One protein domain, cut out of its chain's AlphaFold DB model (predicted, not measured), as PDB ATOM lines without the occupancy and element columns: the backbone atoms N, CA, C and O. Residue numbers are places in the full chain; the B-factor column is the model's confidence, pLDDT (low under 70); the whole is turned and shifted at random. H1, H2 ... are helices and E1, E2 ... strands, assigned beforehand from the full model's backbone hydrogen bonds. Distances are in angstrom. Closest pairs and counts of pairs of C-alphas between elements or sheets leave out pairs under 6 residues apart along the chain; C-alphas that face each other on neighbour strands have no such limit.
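AT A GLANCE: This is residues 560 to 750 of the 1094 residues of an uncharacterized protein of Opitutaceae bacterium TSB47 (UniProt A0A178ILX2). Two twisted four-stranded sheets lie face to face as a sandwich, and a small two-stranded sheet, E4 and E5, covers the other face of one of them. Beside this stack three short helices gather, and the hairpin E1 and E2 reaches away on their side to one end of the long axis, while the loop of residues 706 to 724 reaches toward the other end. The 191 printed residues hold named elements in the order H1 H2 E1 E2 E3 E4 H3 E5 E6 E7 E8 E9 E10 E11 E12; the class is mixed, with 94 residues, under half, in named elements. The large sheets, E6 E7 E12 E9 and E3 E8 E11 E10, are antiparallel; the whole is compact, with a radius of gyration of the C-alphas of 18.0 A, yet elongated, spanning 62 by 36 by 35 A.

IN THESE COORDINATES: One sheet has E6, residues 667 to 674, 20.4 A; E7, 678 to 685, 21.7 A; E12, 739 to 747, 24.9 A, ending at C-alpha 747 (134.706, 162.715, 134.622); and E9, 701 to 705. The next has E3, 620 to 623; E8, 689 to 693; E11, 731 to 736; and E10, 725 to 727. E4 is 625 to 628 and E5 is 649 to 652. H1, 560 to 569, begins at C-alpha 560 (118.188, 161.633, 129.383); H2 is 589 to 594 and H3 is 632 to 639. E1, 597 to 604, is 20.0 A long; E2 is 607 to 612.

HOW THE PARTS SIT: The three sheets form a stack, face to face in turn; the large two have best planes 20 degrees apart. E7 and E12 are antiparallel, N 681 and O 743 at 2.9 A. E8 and E11 are antiparallel, N 691 and O 734 at 2.9 A. E4 and E5 are parallel, N 650 and O 625 at 2.9 A; with H3 they form a strand-helix-strand unit, two parallel strands with a helix between, its crossover right-handed. The closest C-alphas of E5 and E10, Leu 652 and Ala 727, are 5.1 A apart. H1 and H2, a hairpin, touch at Ala 569 and Met 591, C-alphas 5.9 A apart. In the three helices every O i to N i+4 pair is within hydrogen-bond range. The hairpin E1 and E2 has N 602 and O 609 at 2.9 A.

THE WHOLE: The farthest C-alphas, Asn 605 and Asn 711, are 62.5 A apart. The printed part has no cut. The long links are H1 to H2, E5 to E6 and E9 to E10. Mean pLDDT of the printed part is 90.9; residues 659 to 660 and 662 to 663 are under 70.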
ATOM      1  N   LYS A 560     119.333 161.993 130.230       95.19
ATOM      2  CA  LYS A 560     118.188 161.633 129.383       95.19
ATOM      3  C   LYS A 560     118.263 160.175 128.934       95.19
ATOM      4  O   LYS A 560     117.313 159.431 129.144       95.19
ATOM      5  N   ARG A 561     119.435 159.765 128.442       95.31
ATOM      6  CA  ARG A 561     119.719 158.397 127.979       95.31
ATOM      7  C   ARG A 561     119.444 157.353 129.061       95.31
ATOM      8  O   ARG A 561     118.822 156.327 128.804       95.31
ATOM      9  N   TYR A 562     119.868 157.630 130.296       97.06
ATOM     10  CA  TYR A 562     119.631 156.736 131.429       97.06
ATOM     11  C   TYR A 562     118.147 156.675 131.804       97.06
ATOM     12  O   TYR A 562     117.605 155.595 132.030       97.06
ATOM     13  N   ALA A 563     117.461 157.822 131.826       96.12
ATOM     14  CA  ALA A 563     116.027 157.861 132.089       96.12
ATOM     15  C   ALA A 563     115.229 157.092 131.019       96.12
ATOM     16  O   ALA A 563     114.360 156.301 131.380       96.12
ATOM     17  N   GLU A 564     115.552 157.267 129.734       96.12
ATOM     18  CA  GLU A 564     114.968 156.527 128.604       96.12
ATOM     19  C   GLU A 564     115.171 155.016 128.761       96.12
ATOM     20  O   GLU A 564     114.215 154.248 128.637       96.12
ATOM     21  N   PHE A 565     116.388 154.602 129.124       96.75
ATOM     22  CA  PHE A 565     116.740 153.205 129.367       96.75
ATOM     23  C   PHE A 565     115.906 152.585 130.498       96.75
ATOM     24  O   PHE A 565     115.315 151.521 130.323       96.75
ATOM     25  N   VAL A 566     115.799 153.254 131.651       95.88
ATOM     26  CA  VAL A 566     115.016 152.742 132.792       95.88
ATOM     27  C   VAL A 566     113.512 152.745 132.500       95.88
ATOM     28  O   VAL A 566     112.818 151.813 132.906       95.88
ATOM     29  N   HIS A 567     112.992 153.746 131.782       95.88
ATOM     30  CA  HIS A 567     111.579 153.775 131.379       95.88
ATOM     31  C   HIS A 567     111.246 152.580 130.491       95.88
ATOM     32  O   HIS A 567     110.306 151.836 130.781       95.88
ATOM     33  N   TYR A 568     112.055 152.354 129.459       96.44
ATOM     34  CA  TYR A 568     111.852 151.243 128.542       96.44
ATOM     35  C   TYR A 568     111.995 149.883 129.247       96.44
ATOM     36  O   TYR A 568     111.145 149.010 129.071       96.44
ATOM     37  N   ALA A 569     112.966 149.740 130.160       94.81
ATOM     38  CA  ALA A 569     113.114 148.541 130.991       94.81
ATOM     39  C   ALA A 569     111.868 148.233 131.848       94.81
ATOM     40  O   ALA A 569     111.640 147.080 132.212       94.81
ATOM     41  N   ASN A 570     111.044 149.240 132.154       94.19
ATOM     42  CA  ASN A 570     109.779 149.108 132.880       94.19
ATOM     43  C   ASN A 570     108.543 149.006 131.960       94.19
ATOM     44  O   ASN A 570     107.418 149.039 132.451       94.19
ATOM     45  N   GLY A 571     108.725 148.865 130.643       93.44
ATOM     46  CA  GLY A 571     107.626 148.800 129.673       93.44
ATOM     47  C   GLY A 571     106.951 150.147 129.399       93.44
ATOM     48  O   GLY A 571     105.818 150.183 128.918       93.44
ATOM     49  N   LEU A 572     107.615 151.256 129.732       94.19
ATOM     50  CA  LEU A 572     107.125 152.611 129.504       94.19
ATOM     51  C   LEU A 572     107.734 153.190 128.222       94.19
ATOM     52  O   LEU A 572     108.831 152.821 127.810       94.19
ATOM     53  N   SER A 573     107.034 154.144 127.606       93.00
ATOM     54  CA  SER A 573     107.554 154.854 126.431       93.00
ATOM     55  C   SER A 573     108.774 155.709 126.817       93.00
ATOM     56  O   SER A 573     108.648 156.552 127.715       93.00
ATOM     57  N   PRO A 574     109.925 155.544 126.138       93.06
ATOM     58  CA  PRO A 574     111.129 156.328 126.403       93.06
ATOM     59  C   PRO A 574     110.974 157.798 125.989       93.06
ATOM     60  O   PRO A 574     111.571 158.670 126.607       93.06
ATOM     61  N   ASP A 575     110.092 158.124 125.039       90.50
ATOM     62  CA  ASP A 575     109.823 159.517 124.640       90.50
ATOM     63  C   ASP A 575     109.178 160.357 125.746       90.50
ATOM     64  O   ASP A 575     109.219 161.586 125.714       90.50
ATOM     65  N   ARG A 576     108.585 159.691 126.742       86.38
ATOM     66  CA  ARG A 576     108.021 160.322 127.942       86.38
ATOM     67  C   ARG A 576     108.937 160.190 129.160       86.38
ATOM     68  O   ARG A 576     108.473 160.390 130.282       86.38
ATOM     69  N   ALA A 577     110.212 159.852 128.951       90.12
ATOM     70  CA  ALA A 577     111.176 159.705 130.030       90.12
ATOM     71  C   ALA A 577     111.283 160.982 130.867       90.12
ATOM     72  O   ALA A 577     111.431 162.095 130.358       90.12
ATOM     73  N   SER A 578     111.214 160.805 132.182       88.25
ATOM     74  CA  SER A 578     111.300 161.887 133.154       88.25
ATOM     75  C   SER A 578     112.111 161.465 134.383       88.25
ATOM     76  O   SER A 578     112.593 160.339 134.477       88.25
ATOM     77  N   GLN A 579     112.233 162.359 135.363       86.81
ATOM     78  CA  GLN A 579     112.807 162.049 136.681       86.81
ATOM     79  C   GLN A 579     111.927 161.105 137.534       86.81
ATOM     80  O   GLN A 579     112.315 160.714 138.633       86.81
ATOM     81  N   SER A 580     110.722 160.763 137.069       86.44
ATOM     82  CA  SER A 580     109.745 159.959 137.803       86.44
ATOM     83  C   SER A 580     109.376 158.702 137.025       86.44
ATOM     84  O   SER A 580     109.149 158.763 135.820       86.44
ATOM     85  N   ILE A 581     109.267 157.576 137.735       88.94
ATOM     86  CA  ILE A 581     108.816 156.290 137.194       88.94
ATOM     87  C   ILE A 581     107.404 156.017 137.733       88.94
ATOM     88  O   ILE A 581     107.259 155.797 138.936       88.94
ATOM     89  N   PRO A 582     106.359 156.036 136.883       85.12
ATOM     90  CA  PRO A 582     104.978 155.793 137.305       85.12
ATOM     91  C   PRO A 582     104.760 154.418 137.939       85.12
ATOM     92  O   PRO A 582     103.953 154.281 138.856       85.12
ATOM     93  N   LYS A 583     105.454 153.392 137.434       87.12
ATOM     94  CA  LYS A 583     105.328 152.016 137.910       87.12
ATOM     95  C   LYS A 583     106.619 151.236 137.673       87.12
ATOM     96  O   LYS A 583     107.192 151.313 136.589       87.12
ATOM     97  N   TRP A 584     107.037 150.481 138.685       90.69
ATOM     98  CA  TRP A 584     108.193 149.588 138.631       90.69
ATOM     99  C   TRP A 584     107.722 148.166 138.303       90.69
ATOM    100  O   TRP A 584     107.117 147.512 139.149       90.69
ATOM    101  N   GLU A 585     107.954 147.712 137.069       90.12
ATOM    102  CA  GLU A 585     107.545 146.379 136.584       90.12
ATOM    103  C   GLU A 585     108.700 145.543 136.026       90.12
ATOM    104  O   GLU A 585     108.570 144.326 135.970       90.12
ATOM    105  N   TRP A 586     109.811 146.169 135.615       90.75
ATOM    106  CA  TRP A 586     110.990 145.478 135.070       90.75
ATOM    107  C   TRP A 586     110.677 144.448 133.965       90.75
ATOM    108  O   TRP A 586     111.065 143.284 134.041       90.75
ATOM    109  N   ARG A 587     109.985 144.880 132.903       91.62
ATOM    110  CA  ARG A 587     109.564 144.024 131.777       91.62
ATOM    111  C   ARG A 587     110.700 143.523 130.885       91.62
ATOM    112  O   ARG A 587     110.473 142.600 130.108       91.62
ATOM    113  N   VAL A 588     111.894 144.110 130.984       91.62
ATOM    114  CA  VAL A 588     113.079 143.686 130.220       91.62
ATOM    115  C   VAL A 588     114.190 143.243 131.189       91.62
ATOM    116  O   VAL A 588     115.033 144.059 131.573       91.62
ATOM    117  N   PRO A 589     114.225 141.956 131.599       88.44
ATOM    118  CA  PRO A 589     115.165 141.444 132.606       88.44
ATOM    119  C   PRO A 589     116.643 141.691 132.265       88.44
ATOM    120  O   PRO A 589     117.441 142.068 133.121       88.44
ATOM    121  N   ALA A 590     117.019 141.558 130.986       90.88
ATOM    122  CA  ALA A 590     118.386 141.823 130.534       90.88
ATOM    123  C   ALA A 590     118.846 143.254 130.871       90.88
ATOM    124  O   ALA A 590     119.984 143.459 131.294       90.88
ATOM    125  N   MET A 591     117.954 144.244 130.751       94.31
ATOM    126  CA  MET A 591     118.257 145.635 131.094       94.31
ATOM    127  C   MET A 591     118.415 145.834 132.601       94.31
ATOM    128  O   MET A 591     119.323 146.544 133.022       94.31
ATOM    129  N   LEU A 592     117.602 145.173 133.429       91.56
ATOM    130  CA  LEU A 592     117.752 145.233 134.886       91.56
ATOM    131  C   LEU A 592     119.093 144.643 135.354       91.56
ATOM    132  O   LEU A 592     119.776 145.250 136.184       91.56
ATOM    133  N   ALA A 593     119.512 143.517 134.768       92.50
ATOM    134  CA  ALA A 593     120.823 142.926 135.029       92.50
ATOM    135  C   ALA A 593     121.970 143.884 134.647       92.50
ATOM    136  O   ALA A 593     122.940 144.019 135.399       92.50
ATOM    137  N   MET A 594     121.834 144.608 133.526       94.69
ATOM    138  CA  MET A 594     122.778 145.651 133.096       94.69
ATOM    139  C   MET A 594     122.819 146.870 134.028       94.69
ATOM    140  O   MET A 594     123.874 147.481 134.175       94.69
ATOM    141  N   LEU A 595     121.716 147.205 134.705       94.19
ATOM    142  CA  LEU A 595     121.681 148.258 135.732       94.19
ATOM    143  C   LEU A 595     122.294 147.827 137.066       94.19
ATOM    144  O   LEU A 595     122.419 148.663 137.964       94.19
ATOM    145  N   ARG A 596     122.664 146.546 137.201       94.38
ATOM    146  CA  ARG A 596     123.161 145.916 138.433       94.38
ATOM    147  C   ARG A 596     122.149 145.902 139.581       94.38
ATOM    148  O   ARG A 596     122.544 145.771 140.735       94.38
ATOM    149  N   GLY A 597     120.854 146.032 139.300       93.56
ATOM    150  CA  GLY A 597     119.821 146.048 140.339       93.56
ATOM    151  C   GLY A 597     119.600 144.666 140.951       93.56
ATOM    152  O   GLY A 597     119.065 143.791 140.281       93.56
ATOM    153  N   ARG A 598     119.961 144.478 142.229       93.75
ATOM    154  CA  ARG A 598     119.793 143.188 142.932       93.75
ATOM    155  C   ARG A 598     118.708 143.208 144.003       93.75
ATOM    156  O   ARG A 598     118.009 142.214 144.175       93.75
ATOM    157  N   LEU A 599     118.579 144.312 144.734       94.31
ATOM    158  CA  LEU A 599     117.701 144.415 145.901       94.31
ATOM    159  C   LEU A 599     116.837 145.671 145.823       94.31
ATOM    160  O   LEU A 599     117.342 146.748 145.504       94.31
ATOM    161  N   ALA A 600     115.561 145.544 146.173       94.31
ATOM    162  CA  ALA A 600     114.648 146.663 146.349       94.31
ATOM    163  C   ALA A 600     114.152 146.750 147.796       94.31
ATOM    164  O   ALA A 600     113.773 145.744 148.394       94.31
ATOM    165  N   PHE A 601     114.127 147.964 148.343       94.44
ATOM    166  CA  PHE A 601     113.538 148.271 149.645       94.44
ATOM    167  C   PHE A 601     112.174 148.911 149.414       94.44
ATOM    168  O   PHE A 601     112.095 150.041 148.925       94.44
ATOM    169  N   VAL A 602     111.109 148.177 149.737       92.38
ATOM    170  CA  VAL A 602     109.720 148.569 149.471       92.38
ATOM    171  C   VAL A 602     109.006 148.848 150.799       92.38
ATOM    172  O   VAL A 602     109.040 147.992 151.686       92.38
ATOM    173  N   PRO A 603     108.362 150.016 150.974       88.00
ATOM    174  CA  PRO A 603     107.575 150.289 152.174       88.00
ATOM    175  C   PRO A 603     106.307 149.420 152.217       88.00
ATOM    176  O   PRO A 603     105.549 149.381 151.249       88.00
ATOM    177  N   GLU A 604     106.049 148.755 153.347       85.69
ATOM    178  CA  GLU A 604     104.867 147.907 153.561       85.69
ATOM    179  C   GLU A 604     104.419 147.954 155.031       85.69
ATOM    180  O   GLU A 604     105.172 147.566 155.920       85.69
ATOM    181  N   ASN A 605     103.199 148.437 155.310       75.25
ATOM    182  CA  ASN A 605     102.593 148.480 156.657       75.25
ATOM    183  C   ASN A 605     103.540 148.976 157.776       75.25
ATOM    184  O   ASN A 605     103.695 148.319 158.802       75.25
ATOM    185  N   ASN A 606     104.190 150.130 157.575       73.38
ATOM    186  CA  ASN A 606     105.205 150.718 158.474       73.38
ATOM    187  C   ASN A 606     106.492 149.889 158.668       73.38
ATOM    188  O   ASN A 606     107.321 150.224 159.511       73.38
ATOM    189  N   THR A 607     106.698 148.848 157.867       83.88
ATOM    190  CA  THR A 607     107.931 148.056 157.798       83.88
ATOM    191  C   THR A 607     108.586 148.189 156.420       83.88
ATOM    192  O   THR A 607     108.020 148.779 155.494       83.88
ATOM    193  N   ILE A 608     109.811 147.680 156.286       88.81
ATOM    194  CA  ILE A 608     110.552 147.661 155.022       88.81
ATOM    195  C   ILE A 608     110.629 146.213 154.553       88.81
ATOM    196  O   ILE A 608     111.304 145.395 155.179       88.81
ATOM    197  N   ARG A 609     109.975 145.905 153.433       93.44
ATOM    198  CA  ARG A 609     110.122 144.614 152.764       93.44
ATOM    199  C   ARG A 609     111.309 144.674 151.809       93.44
ATOM    200  O   ARG A 609     111.371 145.542 150.937       93.44
ATOM    201  N   VAL A 610     112.242 143.737 151.963       94.31
ATOM    202  CA  VAL A 610     113.362 143.555 151.031       94.31
ATOM    203  C   VAL A 610     112.932 142.579 149.942       94.31
ATOM    204  O   VAL A 610     112.559 141.447 150.239       94.31
ATOM    205  N   VAL A 611     112.973 143.018 148.687       93.31
ATOM    206  CA  VAL A 611     112.559 142.226 147.523       93.31
ATOM    207  C   VAL A 611     113.783 141.947 146.641       93.31
ATOM    208  O   VAL A 611     114.453 142.903 146.235       93.31
ATOM    209  N   PRO A 612     114.109 140.676 146.337       92.19
ATOM    210  CA  PRO A 612     115.132 140.357 145.349       92.19
ATOM    211  C   PRO A 612     114.637 140.728 143.945       92.19
ATOM    212  O   PRO A 612     113.472 140.521 143.616       92.19
ATOM    213  N   LEU A 613     115.525 141.294 143.131       87.81
ATOM    214  CA  LEU A 613     115.234 141.725 141.764       87.81
ATOM    215  C   LEU A 613     115.695 140.671 140.748       87.81
ATOM    216  O   LEU A 613     114.887 139.881 140.272       87.81
ATOM    217  N   GLN A 614     116.992 140.645 140.434       81.62
ATOM    218  CA  GLN A 614     117.615 139.683 139.521       81.62
ATOM    219  C   GLN A 614     119.125 139.596 139.795       81.62
ATOM    220  O   GLN A 614     119.691 140.467 140.461       81.62
ATOM    221  N   ASP A 615     119.787 138.564 139.269       84.00
ATOM    222  CA  ASP A 615     121.245 138.468 139.287       84.00
ATOM    223  C   ASP A 615     121.892 139.576 138.430       84.00
ATOM    224  O   ASP A 615     121.626 139.667 137.225       84.00
ATOM    225  N   PRO A 616     122.740 140.436 139.027       90.56
ATOM    226  CA  PRO A 616     123.350 141.562 138.331       90.56
ATOM    227  C   PRO A 616     124.557 141.135 137.481       90.56
ATOM    228  O   PRO A 616     125.247 140.159 137.781       90.56
ATOM    229  N   LEU A 617     124.867 141.917 136.444       92.94
ATOM    230  CA  LEU A 617     126.176 141.849 135.787       92.94
ATOM    231  C   LEU A 617     127.283 142.407 136.696       92.94
ATOM    232  O   LEU A 617     127.025 143.154 137.633       92.94
ATOM    233  N   SER A 618     128.539 142.083 136.398       92.56
ATOM    234  CA  SER A 618     129.682 142.759 137.023       92.56
ATOM    235  C   SER A 618     129.769 144.207 136.547       92.56
ATOM    236  O   SER A 618     129.400 144.506 135.408       92.56
ATOM    237  N   ARG A 619     130.305 145.111 137.380       93.50
ATOM    238  CA  ARG A 619     130.479 146.520 136.983       93.50
ATOM    239  C   ARG A 619     131.272 146.688 135.690       93.50
ATOM    240  O   ARG A 619     130.890 147.508 134.852       93.50
ATOM    241  N   PHE A 620     132.334 145.896 135.565       95.19
ATOM    242  CA  PHE A 620     133.252 145.845 134.435       95.19
ATOM    243  C   PHE A 620     133.287 144.429 133.869       95.19
ATOM    244  O   PHE A 620     133.449 143.469 134.623       95.19
ATOM    245  N   TYR A 621     133.164 144.299 132.553       94.62
ATOM    246  CA  TYR A 621     133.322 143.024 131.854       94.62
ATOM    247  C   TYR A 621     133.810 143.251 130.421       94.62
ATOM    248  O   TYR A 621     133.695 144.358 129.893       94.62
ATOM    249  N   VAL A 622     134.390 142.218 129.807       94.06
ATOM    250  CA  VAL A 622     134.914 142.273 128.434       94.06
ATOM    251  C   VAL A 622     133.971 141.545 127.480       94.06
ATOM    252  O   VAL A 622     133.491 140.459 127.802       94.06
ATOM    253  N   VAL A 623     133.724 142.137 126.309       93.00
ATOM    254  CA  VAL A 623     132.883 141.578 125.239       93.00
ATOM    255  C   VAL A 623     133.642 141.599 123.913       93.00
ATOM    256  O   VAL A 623     134.199 142.628 123.545       93.00
ATOM    257  N   ALA A 624     133.670 140.474 123.196       89.25
ATOM    258  CA  ALA A 624     134.401 140.346 121.930       89.25
ATOM    259  C   ALA A 624     133.645 140.954 120.737       89.25
ATOM    260  O   ALA A 624     134.235 141.632 119.902       89.25
ATOM    261  N   ASN A 625     132.333 140.714 120.661       90.06
ATOM    262  CA  ASN A 625     131.525 141.100 119.508       90.06
ATOM    263  C   ASN A 625     130.863 142.460 119.718       90.06
ATOM    264  O   ASN A 625     130.509 142.821 120.842       90.06
ATOM    265  N   HIS A 626     130.623 143.176 118.624       92.94
ATOM    266  CA  HIS A 626     129.805 144.378 118.632       92.94
ATOM    267  C   HIS A 626     128.905 144.442 117.409       92.94
ATOM    268  O   HIS A 626     129.197 143.853 116.369       92.94
ATOM    269  N   ARG A 627     127.851 145.241 117.531       93.56
ATOM    270  CA  ARG A 627     126.988 145.612 116.418       93.56
ATOM    271  C   ARG A 627     126.568 147.056 116.553       93.56
ATOM    272  O   ARG A 627     126.217 147.526 117.634       93.56
ATOM    273  N   VAL A 628     126.626 147.751 115.427       94.94
ATOM    274  CA  VAL A 628     126.244 149.154 115.331       94.94
ATOM    275  C   VAL A 628     124.802 149.222 114.857       94.94
ATOM    276  O   VAL A 628     124.482 148.736 113.772       94.94
ATOM    277  N   LEU A 629     123.932 149.794 115.684       95.44
ATOM    278  CA  LEU A 629     122.514 149.999 115.384       95.44
ATOM    279  C   LEU A 629     122.227 151.497 115.350       95.44
ATOM    280  O   LEU A 629     122.735 152.257 116.180       95.44
ATOM    281  N   LYS A 630     121.422 151.939 114.382       84.06
ATOM    282  CA  LYS A 630     121.197 153.367 114.159       84.06
ATOM    283  C   LYS A 630     120.038 153.837 115.027       84.06
ATOM    284  O   LYS A 630     118.888 153.890 114.610       84.06
ATOM    285  N   GLY A 631     120.381 154.270 116.234       87.94
ATOM    286  CA  GLY A 631     119.478 155.011 117.108       87.94
ATOM    287  C   GLY A 631     118.863 154.193 118.243       87.94
ATOM    288  O   GLY A 631     118.892 152.964 118.279       87.94
ATOM    289  N   ARG A 632     118.307 154.935 119.206       94.94
ATOM    290  CA  ARG A 632     117.798 154.439 120.494       94.94
ATOM    291  C   ARG A 632     116.804 153.285 120.346       94.94
ATOM    292  O   ARG A 632     116.945 152.274 121.027       94.94
ATOM    293  N   ASP A 633     115.808 153.438 119.477       95.94
ATOM    294  CA  ASP A 633     114.680 152.502 119.411       95.94
ATOM    295  C   ASP A 633     115.081 151.143 118.818       95.94
ATOM    296  O   ASP A 633     114.607 150.112 119.294       95.94
ATOM    297  N   GLU A 634     116.012 151.119 117.857       96.12
ATOM    298  CA  GLU A 634     116.589 149.874 117.328       96.12
ATOM    299  C   GLU A 634     117.380 149.126 118.409       96.12
ATOM    300  O   GLU A 634     117.199 147.921 118.591       96.12
ATOM    301  N   ILE A 635     118.204 149.847 119.179       96.94
ATOM    302  CA  ILE A 635     118.972 149.287 120.301       96.94
ATOM    303  C   ILE A 635     118.027 148.703 121.361       96.94
ATOM    304  O   ILE A 635     118.232 147.587 121.836       96.94
ATOM    305  N   PHE A 636     116.970 149.428 121.723       97.12
ATOM    306  CA  PHE A 636     115.977 148.992 122.710       97.12
ATOM    307  C   PHE A 636     115.174 147.770 122.245       97.12
ATOM    308  O   PHE A 636     114.979 146.826 123.018       97.12
ATOM    309  N   ALA A 637     114.759 147.748 120.976       95.19
ATOM    310  CA  ALA A 637     114.076 146.603 120.386       95.19
ATOM    311  C   ALA A 637     114.968 145.352 120.381       95.19
ATOM    312  O   ALA A 637     114.494 144.264 120.710       95.19
ATOM    313  N   GLU A 638     116.259 145.501 120.071       96.00
ATOM    314  CA  GLU A 638     117.222 144.400 120.101       96.00
ATOM    315  C   GLU A 638     117.400 143.824 121.511       96.00
ATOM    316  O   GLU A 638     117.311 142.611 121.695       96.00
ATOM    317  N   MET A 639     117.569 144.685 122.519       95.19
ATOM    318  CA  MET A 639     117.726 144.261 123.918       95.19
ATOM    319  C   MET A 639     116.485 143.570 124.500       95.19
ATOM    320  O   MET A 639     116.589 142.870 125.508       95.19
ATOM    321  N   SER A 640     115.316 143.761 123.881       94.56
ATOM    322  CA  SER A 640     114.059 143.124 124.292       94.56
ATOM    323  C   SER A 640     113.851 141.736 123.696       94.56
ATOM    324  O   SER A 640     112.908 141.044 124.083       94.56
ATOM    325  N   LYS A 641     114.686 141.318 122.735       94.50
ATOM    326  CA  LYS A 641     114.536 140.013 122.091       94.50
ATOM    327  C   LYS A 641     114.795 138.879 123.092       94.50
ATOM    328  O   LYS A 641     115.779 138.931 123.838       94.50
ATOM    329  N   PRO A 642     113.969 137.816 123.090       88.19
ATOM    330  CA  PRO A 642     114.254 136.613 123.864       88.19
ATOM    331  C   PRO A 642     115.634 136.048 123.498       88.19
ATOM    332  O   PRO A 642     115.920 135.822 122.327       88.19
ATOM    333  N   GLY A 643     116.493 135.833 124.498       85.75
ATOM    334  CA  GLY A 643     117.847 135.299 124.303       85.75
ATOM    335  C   GLY A 643     118.950 136.342 124.082       85.75
ATOM    336  O   GLY A 643     120.116 135.957 124.001       85.75
ATOM    337  N   PHE A 644     118.630 137.643 124.042       93.25
ATOM    338  CA  PHE A 644     119.657 138.686 124.060       93.25
ATOM    339  C   PHE A 644     120.532 138.561 125.321       93.25
ATOM    340  O   PHE A 644     120.023 138.508 126.444       93.25
ATOM    341  N   ASN A 645     121.855 138.522 125.138       92.31
ATOM    342  CA  ASN A 645     122.817 138.410 126.228       92.31
ATOM    343  C   ASN A 645     123.912 139.485 126.095       92.31
ATOM    344  O   ASN A 645     124.770 139.364 125.217       92.31
ATOM    345  N   PRO A 646     123.957 140.477 127.002       93.25
ATOM    346  CA  PRO A 646     124.938 141.564 126.945       93.25
ATOM    347  C   PRO A 646     126.383 141.107 127.202       93.25
ATOM    348  O   PRO A 646     127.310 141.883 126.997       93.25
ATOM    349  N   LYS A 647     126.615 139.860 127.643       92.19
ATOM    350  CA  LYS A 647     127.970 139.287 127.744       92.19
ATOM    351  C   LYS A 647     128.527 138.810 126.397       92.19
ATOM    352  O   LYS A 647     129.733 138.614 126.293       92.19
ATOM    353  N   ASN A 648     127.672 138.607 125.392       91.44
ATOM    354  CA  ASN A 648     128.077 138.040 124.104       91.44
ATOM    355  C   ASN A 648     128.399 139.117 123.061       91.44
ATOM    356  O   ASN A 648     129.283 138.911 122.230       91.44
ATOM    357  N   GLU A 649     127.684 140.241 123.096       92.38
ATOM    358  CA  GLU A 649     127.773 141.303 122.095       92.38
ATOM    359  C   GLU A 649     127.403 142.664 122.698       92.38
ATOM    360  O   GLU A 649     126.404 142.767 123.410       92.38
ATOM    361  N   VAL A 650     128.183 143.707 122.382       95.00
ATOM    362  CA  VAL A 650     127.884 145.097 122.750       95.00
ATOM    363  C   VAL A 650     127.184 145.842 121.612       95.00
ATOM    364  O   VAL A 650     127.619 145.806 120.462       95.00
ATOM    365  N   LEU A 651     126.098 146.549 121.932       96.75
ATOM    366  CA  LEU A 651     125.383 147.391 120.969       96.75
ATOM    367  C   LEU A 651     125.909 148.826 121.044       96.75
ATOM    368  O   LEU A 651     125.912 149.421 122.125       96.75
ATOM    369  N   LEU A 652     126.335 149.376 119.908       95.88
ATOM    370  CA  LEU A 652     126.925 150.714 119.785       95.88
ATOM    371  C   LEU A 652     126.096 151.596 118.841       95.88
ATOM    372  O   LEU A 652     125.399 151.093 117.961       95.88
ATOM    373  N   GLU A 653     126.192 152.915 119.016       94.69
ATOM    374  CA  GLU A 653     125.520 153.902 118.147       94.69
ATOM    375  C   GLU A 653     126.372 154.303 116.932       94.69
ATOM    376  O   GLU A 653     125.840 154.700 115.897       94.69
ATOM    377  N   GLU A 654     127.695 154.179 117.044       91.19
ATOM    378  CA  GLU A 654     128.664 154.586 116.027       91.19
ATOM    379  C   GLU A 654     129.759 153.522 115.881       91.19
ATOM    380  O   GLU A 654     129.998 152.725 116.795       91.19
ATOM    381  N   ASN A 655     130.419 153.497 114.720       89.69
ATOM    382  CA  ASN A 655     131.557 152.607 114.504       89.69
ATOM    383  C   ASN A 655     132.746 153.078 115.357       89.69
ATOM    384  O   ASN A 655     133.117 154.248 115.249       89.69
ATOM    385  N   PRO A 656     133.371 152.198 116.158       89.25
ATOM    386  CA  PRO A 656     134.571 152.555 116.909       89.25
ATOM    387  C   PRO A 656     135.719 152.910 115.955       89.25
ATOM    388  O   PRO A 656     135.897 152.256 114.926       89.25
ATOM    389  N   VAL A 657     136.556 153.887 116.325       82.75
ATOM    390  CA  VAL A 657     137.763 154.222 115.535       82.75
ATOM    391  C   VAL A 657     138.699 153.013 115.412       82.75
ATOM    392  O   VAL A 657     139.306 152.780 114.369       82.75
ATOM    393  N   LEU A 658     138.793 152.229 116.484       75.00
ATOM    394  CA  LEU A 658     139.486 150.947 116.533       75.00
ATOM    395  C   LEU A 658     138.428 149.847 116.616       75.00
ATOM    396  O   LEU A 658     137.959 149.528 117.707       75.00
ATOM    397  N   ALA A 659     138.032 149.300 115.466       68.81
ATOM    398  CA  ALA A 659     137.155 148.135 115.398       68.81
ATOM    399  C   ALA A 659     137.934 146.893 115.857       68.81
ATOM    400  O   ALA A 659     138.875 146.486 115.171       68.81
ATOM    401  N   PRO A 660     137.601 146.304 117.018       67.88
ATOM    402  CA  PRO A 660     138.289 145.114 117.486       67.88
ATOM    403  C   PRO A 660     137.968 143.941 116.550       67.88
ATOM    404  O   PRO A 660     136.796 143.707 116.262       67.88
ATOM    405  N   ASP A 661     138.985 143.208 116.087       70.56
ATOM    406  CA  ASP A 661     138.773 141.932 115.392       70.56
ATOM    407  C   ASP A 661     138.282 140.884 116.413       70.56
ATOM    408  O   ASP A 661     139.013 140.625 117.384       70.56
ATOM    409  N   PRO A 662     137.055 140.336 116.282       64.00
ATOM    410  CA  PRO A 662     136.479 139.454 117.288       64.00
ATOM    411  C   PRO A 662     137.302 138.172 117.440       64.00
ATOM    412  O   PRO A 662     137.321 137.305 116.569       64.00
ATOM    413  N   GLY A 663     137.971 138.037 118.584       67.75
ATOM    414  CA  GLY A 663     138.704 136.832 118.963       67.75
ATOM    415  C   GLY A 663     138.107 136.146 120.189       67.75
ATOM    416  O   GLY A 663     137.215 136.668 120.856       67.75
ATOM    417  N   ALA A 664     138.638 134.970 120.515       73.44
ATOM    418  CA  ALA A 664     138.355 134.264 121.760       73.44
ATOM    419  C   ALA A 664     139.651 134.112 122.563       73.44
ATOM    420  O   ALA A 664     140.698 133.780 122.007       73.44
ATOM    421  N   GLY A 665     139.592 134.343 123.873       82.12
ATOM    422  CA  GLY A 665     140.754 134.226 124.748       82.12
ATOM    423  C   GLY A 665     140.440 134.594 126.192       82.12
ATOM    424  O   GLY A 665     139.293 134.870 126.547       82.12
ATOM    425  N   GLN A 666     141.465 134.592 127.039       89.06
ATOM    426  CA  GLN A 666     141.330 134.999 128.436       89.06
ATOM    427  C   GLN A 666     141.486 136.513 128.598       89.06
ATOM    428  O   GLN A 666     142.233 137.169 127.865       89.06
ATOM    429  N   TYR A 667     140.802 137.049 129.607       93.06
ATOM    430  CA  TYR A 667     140.967 138.425 130.053       93.06
ATOM    431  C   TYR A 667     140.986 138.501 131.582       93.06
ATOM    432  O   TYR A 667     140.453 137.631 132.273       93.06
ATOM    433  N   SER A 668     141.579 139.565 132.113       95.94
ATOM    434  CA  SER A 668     141.513 139.916 133.529       95.94
ATOM    435  C   SER A 668     141.296 141.419 133.691       95.94
ATOM    436  O   SER A 668     141.759 142.228 132.884       95.94
ATOM    437  N   ILE A 669     140.547 141.796 134.726       96.44
ATOM    438  CA  ILE A 669     140.269 143.190 135.079       96.44
ATOM    439  C   ILE A 669     140.647 143.372 136.544       96.44
ATOM    440  O   ILE A 669     140.149 142.651 137.409       96.44
ATOM    441  N   ARG A 670     141.494 144.357 136.834       95.69
ATOM    442  CA  ARG A 670     141.868 144.741 138.195       95.69
ATOM    443  C   ARG A 670     141.607 146.226 138.414       95.69
ATOM    444  O   ARG A 670     142.209 147.079 137.764       95.69
ATOM    445  N   LEU A 671     140.730 146.535 139.366       94.38
ATOM    446  CA  LEU A 671     140.502 147.899 139.837       94.38
ATOM    447  C   LEU A 671     141.664 148.317 140.743       94.38
ATOM    448  O   LEU A 671     141.856 147.744 141.810       94.38
ATOM    449  N   LEU A 672     142.457 149.292 140.297       92.06
ATOM    450  CA  LEU A 672     143.625 149.788 141.031       92.06
ATOM    451  C   LEU A 672     143.256 150.913 141.999       92.06
ATOM    452  O   LEU A 672     143.812 151.007 143.088       92.06
ATOM    453  N   ASN A 673     142.359 151.803 141.574       89.94
ATOM    454  CA  ASN A 673     141.918 152.946 142.364       89.94
ATOM    455  C   ASN A 673     140.517 153.380 141.921       89.94
ATOM    456  O   ASN A 673     140.206 153.347 140.728       89.94
ATOM    457  N   MET A 674     139.703 153.838 142.865       87.12
ATOM    458  CA  MET A 674     138.353 154.331 142.623       87.12
ATOM    459  C   MET A 674     138.075 155.560 143.482       87.12
ATOM    460  O   MET A 674     138.305 155.557 144.685       87.12
ATOM    461  N   SER A 675     137.548 156.593 142.837       88.00
ATOM    462  CA  SER A 675     136.953 157.779 143.449       88.00
ATOM    463  C   SER A 675     135.551 157.984 142.856       88.00
ATOM    464  O   SER A 675     135.100 157.191 142.023       88.00
ATOM    465  N   THR A 676     134.852 159.041 143.272       85.69
ATOM    466  CA  THR A 676     133.584 159.457 142.658       85.69
ATOM    467  C   THR A 676     133.781 159.862 141.199       85.69
ATOM    468  O   THR A 676     132.958 159.517 140.354       85.69
ATOM    469  N   ASP A 677     134.901 160.529 140.898       91.19
ATOM    470  CA  ASP A 677     135.119 161.209 139.616       91.19
ATOM    471  C   ASP A 677     136.116 160.485 138.705       91.19
ATOM    472  O   ASP A 677     136.290 160.868 137.548       91.19
ATOM    473  N   HIS A 678     136.798 159.444 139.196       92.69
ATOM    474  CA  HIS A 678     137.705 158.647 138.372       92.69
ATOM    475  C   HIS A 678     137.861 157.200 138.833       92.69
ATOM    476  O   HIS A 678     137.811 156.883 140.021       92.69
ATOM    477  N   TRP A 679     138.200 156.342 137.876       93.75
ATOM    478  CA  TRP A 679     138.599 154.954 138.080       93.75
ATOM    479  C   TRP A 679     139.924 154.693 137.394       93.75
ATOM    480  O   TRP A 679     140.185 155.199 136.305       93.75
ATOM    481  N   THR A 680     140.774 153.903 138.036       95.31
ATOM    482  CA  THR A 680     142.023 153.424 137.453       95.31
ATOM    483  C   THR A 680     141.950 151.912 137.346       95.31
ATOM    484  O   THR A 680     141.777 151.233 138.359       95.31
ATOM    485  N   LEU A 681     142.062 151.399 136.127       95.88
ATOM    486  CA  LEU A 681     141.904 149.986 135.804       95.88
ATOM    487  C   LEU A 681     143.177 149.456 135.149       95.88
ATOM    488  O   LEU A 681     143.793 150.137 134.330       95.88
ATOM    489  N   GLU A 682     143.528 148.222 135.486       96.44
ATOM    490  CA  GLU A 682     144.396 147.379 134.673       96.44
ATOM    491  C   GLU A 682     143.524 146.319 134.003       96.44
ATOM    492  O   GLU A 682     142.842 145.555 134.686       96.44
ATOM    493  N   VAL A 683     143.511 146.304 132.675       96.31
ATOM    494  CA  VAL A 683     142.796 145.312 131.874       96.31
ATOM    495  C   VAL A 683     143.808 144.588 131.015       96.31
ATOM    496  O   VAL A 683     144.544 145.221 130.263       96.31
ATOM    497  N   GLN A 684     143.852 143.270 131.128       95.94
ATOM    498  CA  GLN A 684     144.654 142.421 130.264       95.94
ATOM    499  C   GLN A 684     143.711 141.600 129.395       95.94
ATOM    500  O   GLN A 684     142.827 140.929 129.920       95.94
ATOM    501  N   THR A 685     143.896 141.649 128.081       93.00
ATOM    502  CA  THR A 685     143.096 140.880 127.120       93.00
ATOM    503  C   THR A 685     143.994 140.263 126.052       93.00
ATOM    504  O   THR A 685     144.956 140.885 125.609       93.00
ATOM    505  N   GLN A 686     143.712 139.022 125.656       91.69
ATOM    506  CA  GLN A 686     144.463 138.308 124.609       91.69
ATOM    507  C   GLN A 686     143.949 138.580 123.189       91.69
ATOM    508  O   GLN A 686     144.587 138.191 122.216       91.69
ATOM    509  N   PHE A 687     142.798 139.229 123.071       89.44
ATOM    510  CA  PHE A 687     142.111 139.505 121.818       89.44
ATOM    511  C   PHE A 687     141.561 140.927 121.847       89.44
ATOM    512  O   PHE A 687     141.444 141.543 122.914       89.44
ATOM    513  N   SER A 688     141.241 141.451 120.671       89.31
ATOM    514  CA  SER A 688     140.634 142.768 120.555       89.31
ATOM    515  C   SER A 688     139.200 142.683 121.079       89.31
ATOM    516  O   SER A 688     138.453 141.782 120.702       89.31
ATOM    517  N   ALA A 689     138.806 143.592 121.968       91.75
ATOM    518  CA  ALA A 689     137.515 143.507 122.643       91.75
ATOM    519  C   ALA A 689     137.006 144.877 123.107       91.75
ATOM    520  O   ALA A 689     137.683 145.892 122.968       91.75
ATOM    521  N   PHE A 690     135.826 144.901 123.720       94.31
ATOM    522  CA  PHE A 690     135.282 146.063 124.412       94.31
ATOM    523  C   PHE A 690     135.289 145.835 125.916       94.31
ATOM    524  O   PHE A 690     134.724 144.856 126.401       94.31
ATOM    525  N   LEU A 691     135.862 146.774 126.665       96.00
ATOM    526  CA  LEU A 691     135.589 146.901 128.092       96.00
ATOM    527  C   LEU A 691     134.254 147.620 128.262       96.00
ATOM    528  O   LEU A 691     134.149 148.809 127.962       96.00
ATOM    529  N   VAL A 692     133.253 146.907 128.762       96.62
ATOM    530  CA  VAL A 692     131.913 147.434 129.012       96.62
ATOM    531  C   VAL A 692     131.752 147.789 130.483       96.62
ATOM    532  O   VAL A 692     132.211 147.072 131.377       96.62
ATOM    533  N   MET A 693     131.088 148.917 130.732       96.25
ATOM    534  CA  MET A 693     130.862 149.470 132.059       96.25
ATOM    535  C   MET A 693     129.373 149.745 132.251       96.25
ATOM    536  O   MET A 693     128.755 150.470 131.477       96.25
ATOM    537  N   THR A 694     128.814 149.214 133.329       95.25
ATOM    538  CA  THR A 694     127.390 149.364 133.718       95.25
ATOM    539  C   THR A 694     127.029 150.728 134.345       95.25
ATOM    540  O   THR A 694     125.966 150.906 134.951       95.25
ATOM    541  N   ASP A 695     127.921 151.709 134.246       95.06
ATOM    542  CA  ASP A 695     127.746 153.079 134.731       95.06
ATOM    543  C   ASP A 695     127.150 153.979 133.643       95.06
ATOM    544  O   ASP A 695     127.468 153.831 132.463       95.06
ATOM    545  N   ALA A 696     126.307 154.934 134.040       96.31
ATOM    546  CA  ALA A 696     125.568 155.786 133.111       96.31
ATOM    547  C   ALA A 696     126.503 156.618 132.223       96.31
ATOM    548  O   ALA A 696     127.444 157.242 132.709       96.31
ATOM    549  N   TYR A 697     126.266 156.657 130.919       96.31
ATOM    550  CA  TYR A 697     127.068 157.411 129.959       96.31
ATOM    551  C   TYR A 697     126.813 158.922 130.034       96.31
ATOM    552  O   TYR A 697     125.667 159.363 130.064       96.31
ATOM    553  N   SER A 698     127.887 159.712 129.979       95.38
ATOM    554  CA  SER A 698     127.862 161.152 129.686       95.38
ATOM    555  C   SER A 698     129.085 161.504 128.839       95.38
ATOM    556  O   SER A 698     130.147 160.900 129.017       95.38
ATOM    557  N   LYS A 699     128.945 162.491 127.948       94.00
ATOM    558  CA  LYS A 699     130.004 162.916 127.012       94.00
ATOM    559  C   LYS A 699     131.257 163.482 127.696       94.00
ATOM    560  O   LYS A 699     132.321 163.537 127.091       94.00
ATOM    561  N   ASP A 700     131.123 163.916 128.948       94.94
ATOM    562  CA  ASP A 700     132.188 164.562 129.722       94.94
ATOM    563  C   ASP A 700     133.091 163.543 130.454       94.94
ATOM    564  O   ASP A 700     134.037 163.913 131.157       94.94
ATOM    565  N   TRP A 701     132.830 162.242 130.279       95.75
ATOM    566  CA  TRP A 701     133.765 161.183 130.649       95.75
ATOM    567  C   TRP A 701     134.840 161.005 129.582       95.75
ATOM    568  O   TRP A 701     134.558 160.944 128.390       95.75
ATOM    569  N   ARG A 702     136.090 160.850 130.019       95.44
ATOM    570  CA  ARG A 702     137.231 160.598 129.136       95.44
ATOM    571  C   ARG A 702     138.130 159.499 129.673       95.44
ATOM    572  O   ARG A 702     138.161 159.232 130.873       95.44
ATOM    573  N   VAL A 703     138.903 158.902 128.776       95.69
ATOM    574  CA  VAL A 703     139.836 157.818 129.089       95.69
ATOM    575  C   VAL A 703     141.236 158.249 128.685       95.69
ATOM    576  O   VAL A 703     141.446 158.769 127.593       95.69
ATOM    577  N   ARG A 704     142.207 158.041 129.571       93.62
ATOM    578  CA  ARG A 704     143.624 158.288 129.290       93.62
ATOM    579  C   ARG A 704     144.471 157.100 129.704       93.62
ATOM    580  O   ARG A 704     144.209 156.481 130.736       93.62
ATOM    581  N   SER A 705     145.514 156.813 128.933       93.44
ATOM    582  CA  SER A 705     146.525 155.846 129.350       93.44
ATOM    583  C   SER A 705     147.322 156.385 130.537       93.44
ATOM    584  O   SER A 705     147.648 157.576 130.571       93.44
ATOM    585  N   LEU A 706     147.671 155.526 131.490       89.12
ATOM    586  CA  LEU A 706     148.584 155.894 132.564       89.12
ATOM    587  C   LEU A 706     150.018 156.015 132.023       89.12
ATOM    588  O   LEU A 706     150.444 155.161 131.240       89.12
ATOM    589  N   PRO A 707     150.764 157.052 132.434       84.44
ATOM    590  CA  PRO A 707     152.161 157.197 132.053       84.44
ATOM    591  C   PRO A 707     153.027 156.095 132.679       84.44
ATOM    592  O   PRO A 707     152.697 155.553 133.740       84.44
ATOM    593  N   ASP A 708     154.140 155.776 132.024       76.00
ATOM    594  CA  ASP A 708     155.146 154.858 132.544       76.00
ATOM    595  C   ASP A 708     155.777 155.434 133.833       76.00
ATOM    596  O   ASP A 708     156.190 156.600 133.848       76.00
ATOM    597  N   PRO A 709     155.836 154.659 134.938       73.38
ATOM    598  CA  PRO A 709     156.392 155.125 136.209       73.38
ATOM    599  C   PRO A 709     157.860 155.566 136.130       73.38
ATOM    600  O   PRO A 709     158.276 156.418 136.911       73.38
ATOM    601  N   MET A 710     158.635 154.989 135.208       75.75
ATOM    602  CA  MET A 710     160.052 155.280 134.979       75.75
ATOM    603  C   MET A 710     160.250 156.354 133.901       75.75
ATOM    604  O   MET A 710     161.245 157.078 133.939       75.75
ATOM    605  N   ASN A 711     159.307 156.505 132.964       70.19
ATOM    606  CA  ASN A 711     159.315 157.575 131.968       70.19
ATOM    607  C   ASN A 711     157.914 158.190 131.742       70.19
ATOM    608  O   ASN A 711     157.168 157.725 130.882       70.19
ATOM    609  N   PRO A 712     157.588 159.324 132.391       77.31
ATOM    610  CA  PRO A 712     156.261 159.940 132.307       77.31
ATOM    611  C   PRO A 712     155.812 160.410 130.914       77.31
ATOM    612  O   PRO A 712     154.661 160.809 130.749       77.31
ATOM    613  N   THR A 713     156.717 160.425 129.928       74.94
ATOM    614  CA  THR A 713     156.400 160.763 128.530       74.94
ATOM    615  C   THR A 713     155.946 159.557 127.706       74.94
ATOM    616  O   THR A 713     155.372 159.741 126.635       74.94
ATOM    617  N   LEU A 714     156.172 158.339 128.206       74.69
ATOM    618  CA  LEU A 714     155.740 157.089 127.592       74.69
ATOM    619  C   LEU A 714     154.481 156.563 128.286       74.69
ATOM    620  O   LEU A 714     154.216 156.869 129.447       74.69
ATOM    621  N   SER A 715     153.695 155.772 127.562       81.06
ATOM    622  CA  SER A 715     152.515 155.101 128.102       81.06
ATOM    623  C   SER A 715     152.888 153.740 128.679       81.06
ATOM    624  O   SER A 715     153.688 153.018 128.092       81.06
ATOM    625  N   ASN A 716     152.262 153.366 129.793       85.62
ATOM    626  CA  ASN A 716     152.374 152.037 130.399       85.62
ATOM    627  C   ASN A 716     151.286 151.065 129.895       85.62
ATOM    628  O   ASN A 716     150.931 150.096 130.569       85.62
ATOM    629  N   SER A 717     150.687 151.388 128.751       90.31
ATOM    630  CA  SER A 717     149.620 150.637 128.099       90.31
ATOM    631  C   SER A 717     150.039 150.283 126.681       90.31
ATOM    632  O   SER A 717     150.712 151.071 126.019       90.31
ATOM    633  N   VAL A 718     149.558 149.145 126.176       90.50
ATOM    634  CA  VAL A 718     149.731 148.760 124.763       90.50
ATOM    635  C   VAL A 718     149.089 149.772 123.800       90.50
ATOM    636  O   VAL A 718     149.533 149.946 122.671       90.50
ATOM    637  N   GLN A 719     148.057 150.478 124.269       89.88
ATOM    638  CA  GLN A 719     147.303 151.486 123.532       89.88
ATOM    639  C   GLN A 719     147.432 152.845 124.234       89.88
ATOM    640  O   GLN A 719     147.285 152.945 125.452       89.88
ATOM    641  N   VAL A 720     147.700 153.901 123.461       86.81
ATOM    642  CA  VAL A 720     147.960 155.256 123.992       86.81
ATOM    643  C   VAL A 720     146.731 156.166 123.984       86.81
ATOM    644  O   VAL A 720     146.603 157.039 124.840       86.81
ATOM    645  N   SER A 721     145.816 155.953 123.039       90.44
ATOM    646  CA  SER A 721     144.594 156.740 122.873       90.44
ATOM    647  C   SER A 721     143.381 155.841 123.017       90.44
ATOM    648  O   SER A 721     143.363 154.737 122.478       90.44
ATOM    649  N   TYR A 722     142.372 156.312 123.738       93.44
ATOM    650  CA  TYR A 722     141.154 155.565 124.012       93.44
ATOM    651  C   TYR A 722     139.946 156.432 123.701       93.44
ATOM    652  O   TYR A 722     139.915 157.618 124.027       93.44
ATOM    653  N   GLU A 723     138.945 155.802 123.110       93.50
ATOM    654  CA  GLU A 723     137.636 156.383 122.867       93.50
ATOM    655  C   GLU A 723     136.636 155.818 123.885       93.50
ATOM    656  O   GLU A 723     136.734 154.652 124.274       93.50
ATOM    657  N   LEU A 724     135.696 156.649 124.339       95.06
ATOM    658  CA  LEU A 724     134.602 156.238 125.215       95.06
ATOM    659  C   LEU A 724     133.286 156.339 124.442       95.06
ATOM    660  O   LEU A 724     132.825 157.435 124.128       95.06
ATOM    661  N   LEU A 725     132.677 155.191 124.177       95.12
ATOM    662  CA  LEU A 725     131.483 155.072 123.349       95.12
ATOM    663  C   LEU A 725     130.230 154.849 124.205       95.12
ATOM    664  O   LEU A 725     130.310 154.161 125.233       95.12
ATOM    665  N   PRO A 726     129.064 155.381 123.795       96.06
ATOM    666  CA  PRO A 726     127.790 154.970 124.362       96.06
ATOM    667  C   PRO A 726     127.511 153.511 123.974       96.06
ATOM    668  O   PRO A 726     127.443 153.159 122.798       96.06
ATOM    669  N   ALA A 727     127.342 152.663 124.981       96.25
ATOM    670  CA  ALA A 727     126.968 151.262 124.854       96.25
ATOM    671  C   ALA A 727     125.528 151.069 125.317       96.25
ATOM    672  O   ALA A 727     125.119 151.637 126.331       96.25
ATOM    673  N   TYR A 728     124.752 150.263 124.593       97.12
ATOM    674  CA  TYR A 728     123.349 149.991 124.927       97.12
ATOM    675  C   TYR A 728     122.543 151.276 125.171       97.12
ATOM    676  O   TYR A 728     121.709 151.335 126.075       97.12
ATOM    677  N   HIS A 729     122.852 152.330 124.406       96.12
ATOM    678  CA  HIS A 729     122.324 153.692 124.514       96.12
ATOM    679  C   HIS A 729     122.701 154.494 125.782       96.12
ATOM    680  O   HIS A 729     122.940 155.703 125.685       96.12
ATOM    681  N   ALA A 730     122.763 153.864 126.960       96.50
ATOM    682  CA  ALA A 730     122.898 154.551 128.251       96.50
ATOM    683  C   ALA A 730     124.130 154.166 129.084       96.50
ATOM    684  O   ALA A 730     124.366 154.788 130.118       96.50
ATOM    685  N   LEU A 731     124.894 153.160 128.672       97.06
ATOM    686  CA  LEU A 731     126.073 152.628 129.364       97.06
ATOM    687  C   LEU A 731     127.348 152.961 128.576       97.06
ATOM    688  O   LEU A 731     127.286 153.669 127.573       97.06
ATOM    689  N   ARG A 732     128.523 152.500 129.018       96.25
ATOM    690  CA  ARG A 732     129.808 152.887 128.401       96.25
ATOM    691  C   ARG A 732     130.557 151.675 127.860       96.25
ATOM    692  O   ARG A 732     130.543 150.615 128.486       96.25
ATOM    693  N   ALA A 733     131.264 151.858 126.749       96.50
ATOM    694  CA  ALA A 733     132.228 150.895 126.232       96.50
ATOM    695  C   ALA A 733     133.534 151.576 125.808       96.50
ATOM    696  O   ALA A 733     133.534 152.719 125.350       96.50
ATOM    697  N   ILE A 734     134.645 150.857 125.959       96.06
ATOM    698  CA  ILE A 734     135.978 151.281 125.524       96.06
ATOM    699  C   ILE A 734     136.554 150.183 124.620       96.06
ATOM    700  O   ILE A 734     136.716 149.058 125.102       96.06
ATOM    701  N   PRO A 735     136.881 150.473 123.348       95.19
ATOM    702  CA  PRO A 735     137.593 149.536 122.484       95.19
ATOM    703  C   PRO A 735     139.026 149.309 122.987       95.19
ATOM    704  O   PRO A 735     139.753 150.266 123.278       95.19
ATOM    705  N   LEU A 736     139.429 148.044 123.075       93.69
ATOM    706  CA  LEU A 736     140.738 147.593 123.534       93.69
ATOM    707  C   LEU A 736     141.404 146.715 122.469       93.69
ATOM    708  O   LEU A 736     140.818 145.733 122.010       93.69
ATOM    709  N   ALA A 737     142.645 147.042 122.114       92.12
ATOM    710  CA  ALA A 737     143.534 146.136 121.383       92.12
ATOM    711  C   ALA A 737     143.976 144.936 122.260       92.12
ATOM    712  O   ALA A 737     143.817 144.980 123.474       92.12
ATOM    713  N   PRO A 738     144.570 143.866 121.709       91.50
ATOM    714  CA  PRO A 738     145.186 142.820 122.523       91.50
ATOM    715  C   PRO A 738     146.367 143.375 123.337       91.50
ATOM    716  O   PRO A 738     147.237 144.055 122.793       91.50
ATOM    717  N   GLY A 739     146.439 143.056 124.630       93.06
ATOM    718  CA  GLY A 739     147.559 143.399 125.503       93.06
ATOM    719  C   GLY A 739     147.145 143.887 126.890       93.06
ATOM    720  O   GLY A 739     146.067 143.574 127.397       93.06
ATOM    721  N   VAL A 740     148.055 144.622 127.537       94.88
ATOM    722  CA  VAL A 740     147.858 145.193 128.876       94.88
ATOM    723  C   VAL A 740     147.519 146.675 128.751       94.88
ATOM    724  O   VAL A 740     148.275 147.459 128.174       94.88
ATOM    725  N   HIS A 741     146.395 147.068 129.335       95.38
ATOM    726  CA  HIS A 741     145.901 148.436 129.377       95.38
ATOM    727  C   HIS A 741     145.851 148.912 130.820       95.38
ATOM    728  O   HIS A 741     145.102 148.383 131.636       95.38
ATOM    729  N   ARG A 742     146.608 149.956 131.129       94.88
ATOM    730  CA  ARG A 742     146.538 150.701 132.385       94.88
ATOM    731  C   ARG A 742     145.885 152.040 132.099       94.88
ATOM    732  O   ARG A 742     146.521 152.958 131.581       94.88
ATOM    733  N   ILE A 743     144.596 152.144 132.385       95.94
ATOM    734  CA  ILE A 743     143.779 153.295 131.992       95.94
ATOM    735  C   ILE A 743     143.215 154.021 133.200       95.94
ATOM    736  O   ILE A 743     142.876 153.414 134.216       95.94
ATOM    737  N   ARG A 744     143.077 155.339 133.061       95.31
ATOM    738  CA  ARG A 744     142.287 156.178 133.952       95.31
ATOM    739  C   ARG A 744     141.077 156.708 133.206       95.31
ATOM    740  O   ARG A 744     141.219 157.399 132.200       95.31
ATOM    741  N   ILE A 745     139.908 156.394 133.738       96.19
ATOM    742  CA  ILE A 745     138.612 156.859 133.262       96.19
ATOM    743  C   ILE A 745     138.184 157.959 134.222       96.19
ATOM    744  O   ILE A 745     138.133 157.714 135.423       96.19
ATOM    745  N   GLU A 746     137.953 159.172 133.741       95.25
ATOM    746  CA  GLU A 746     137.681 160.328 134.600       95.25
ATOM    747  C   GLU A 746     136.577 161.221 134.037       95.25
ATOM    748  O   GLU A 746     136.481 161.414 132.824       95.25
ATOM    749  N   TYR A 747     135.755 161.760 134.933       95.50
ATOM    750  CA  TYR A 747     134.706 162.715 134.622       95.50
ATOM    751  C   TYR A 747     135.247 164.132 134.749       95.50
ATOM    752  O   TYR A 747     135.717 164.541 135.812       95.50
ATOM    753  N   VAL A 748     135.181 164.898 133.664       93.44
ATOM    754  CA  VAL A 748     135.630 166.290 133.649       93.44
ATOM    755  C   VAL A 748     134.549 167.133 132.985       93.44
ATOM    756  O   VAL A 748     134.505 167.178 131.758       93.44
ATOM    757  N   PRO A 749     133.703 167.831 133.771       93.81
ATOM    758  CA  PRO A 749     132.617 168.629 133.227       93.81
ATOM    759  C   PRO A 749     133.123 169.625 132.191       93.81
ATOM    760  O   PRO A 749     134.040 170.423 132.450       93.81
ATOM    761  N   SER A 750     132.489 169.619 131.028       91.38
ATOM    762  CA  SER A 750     132.758 170.603 129.997       91.38
ATOM    763  C   SER A 750     132.425 172.003 130.518       91.38
ATOM    764  O   SER A 750     131.540 172.231 131.345       91.38
TER     765      SER A 750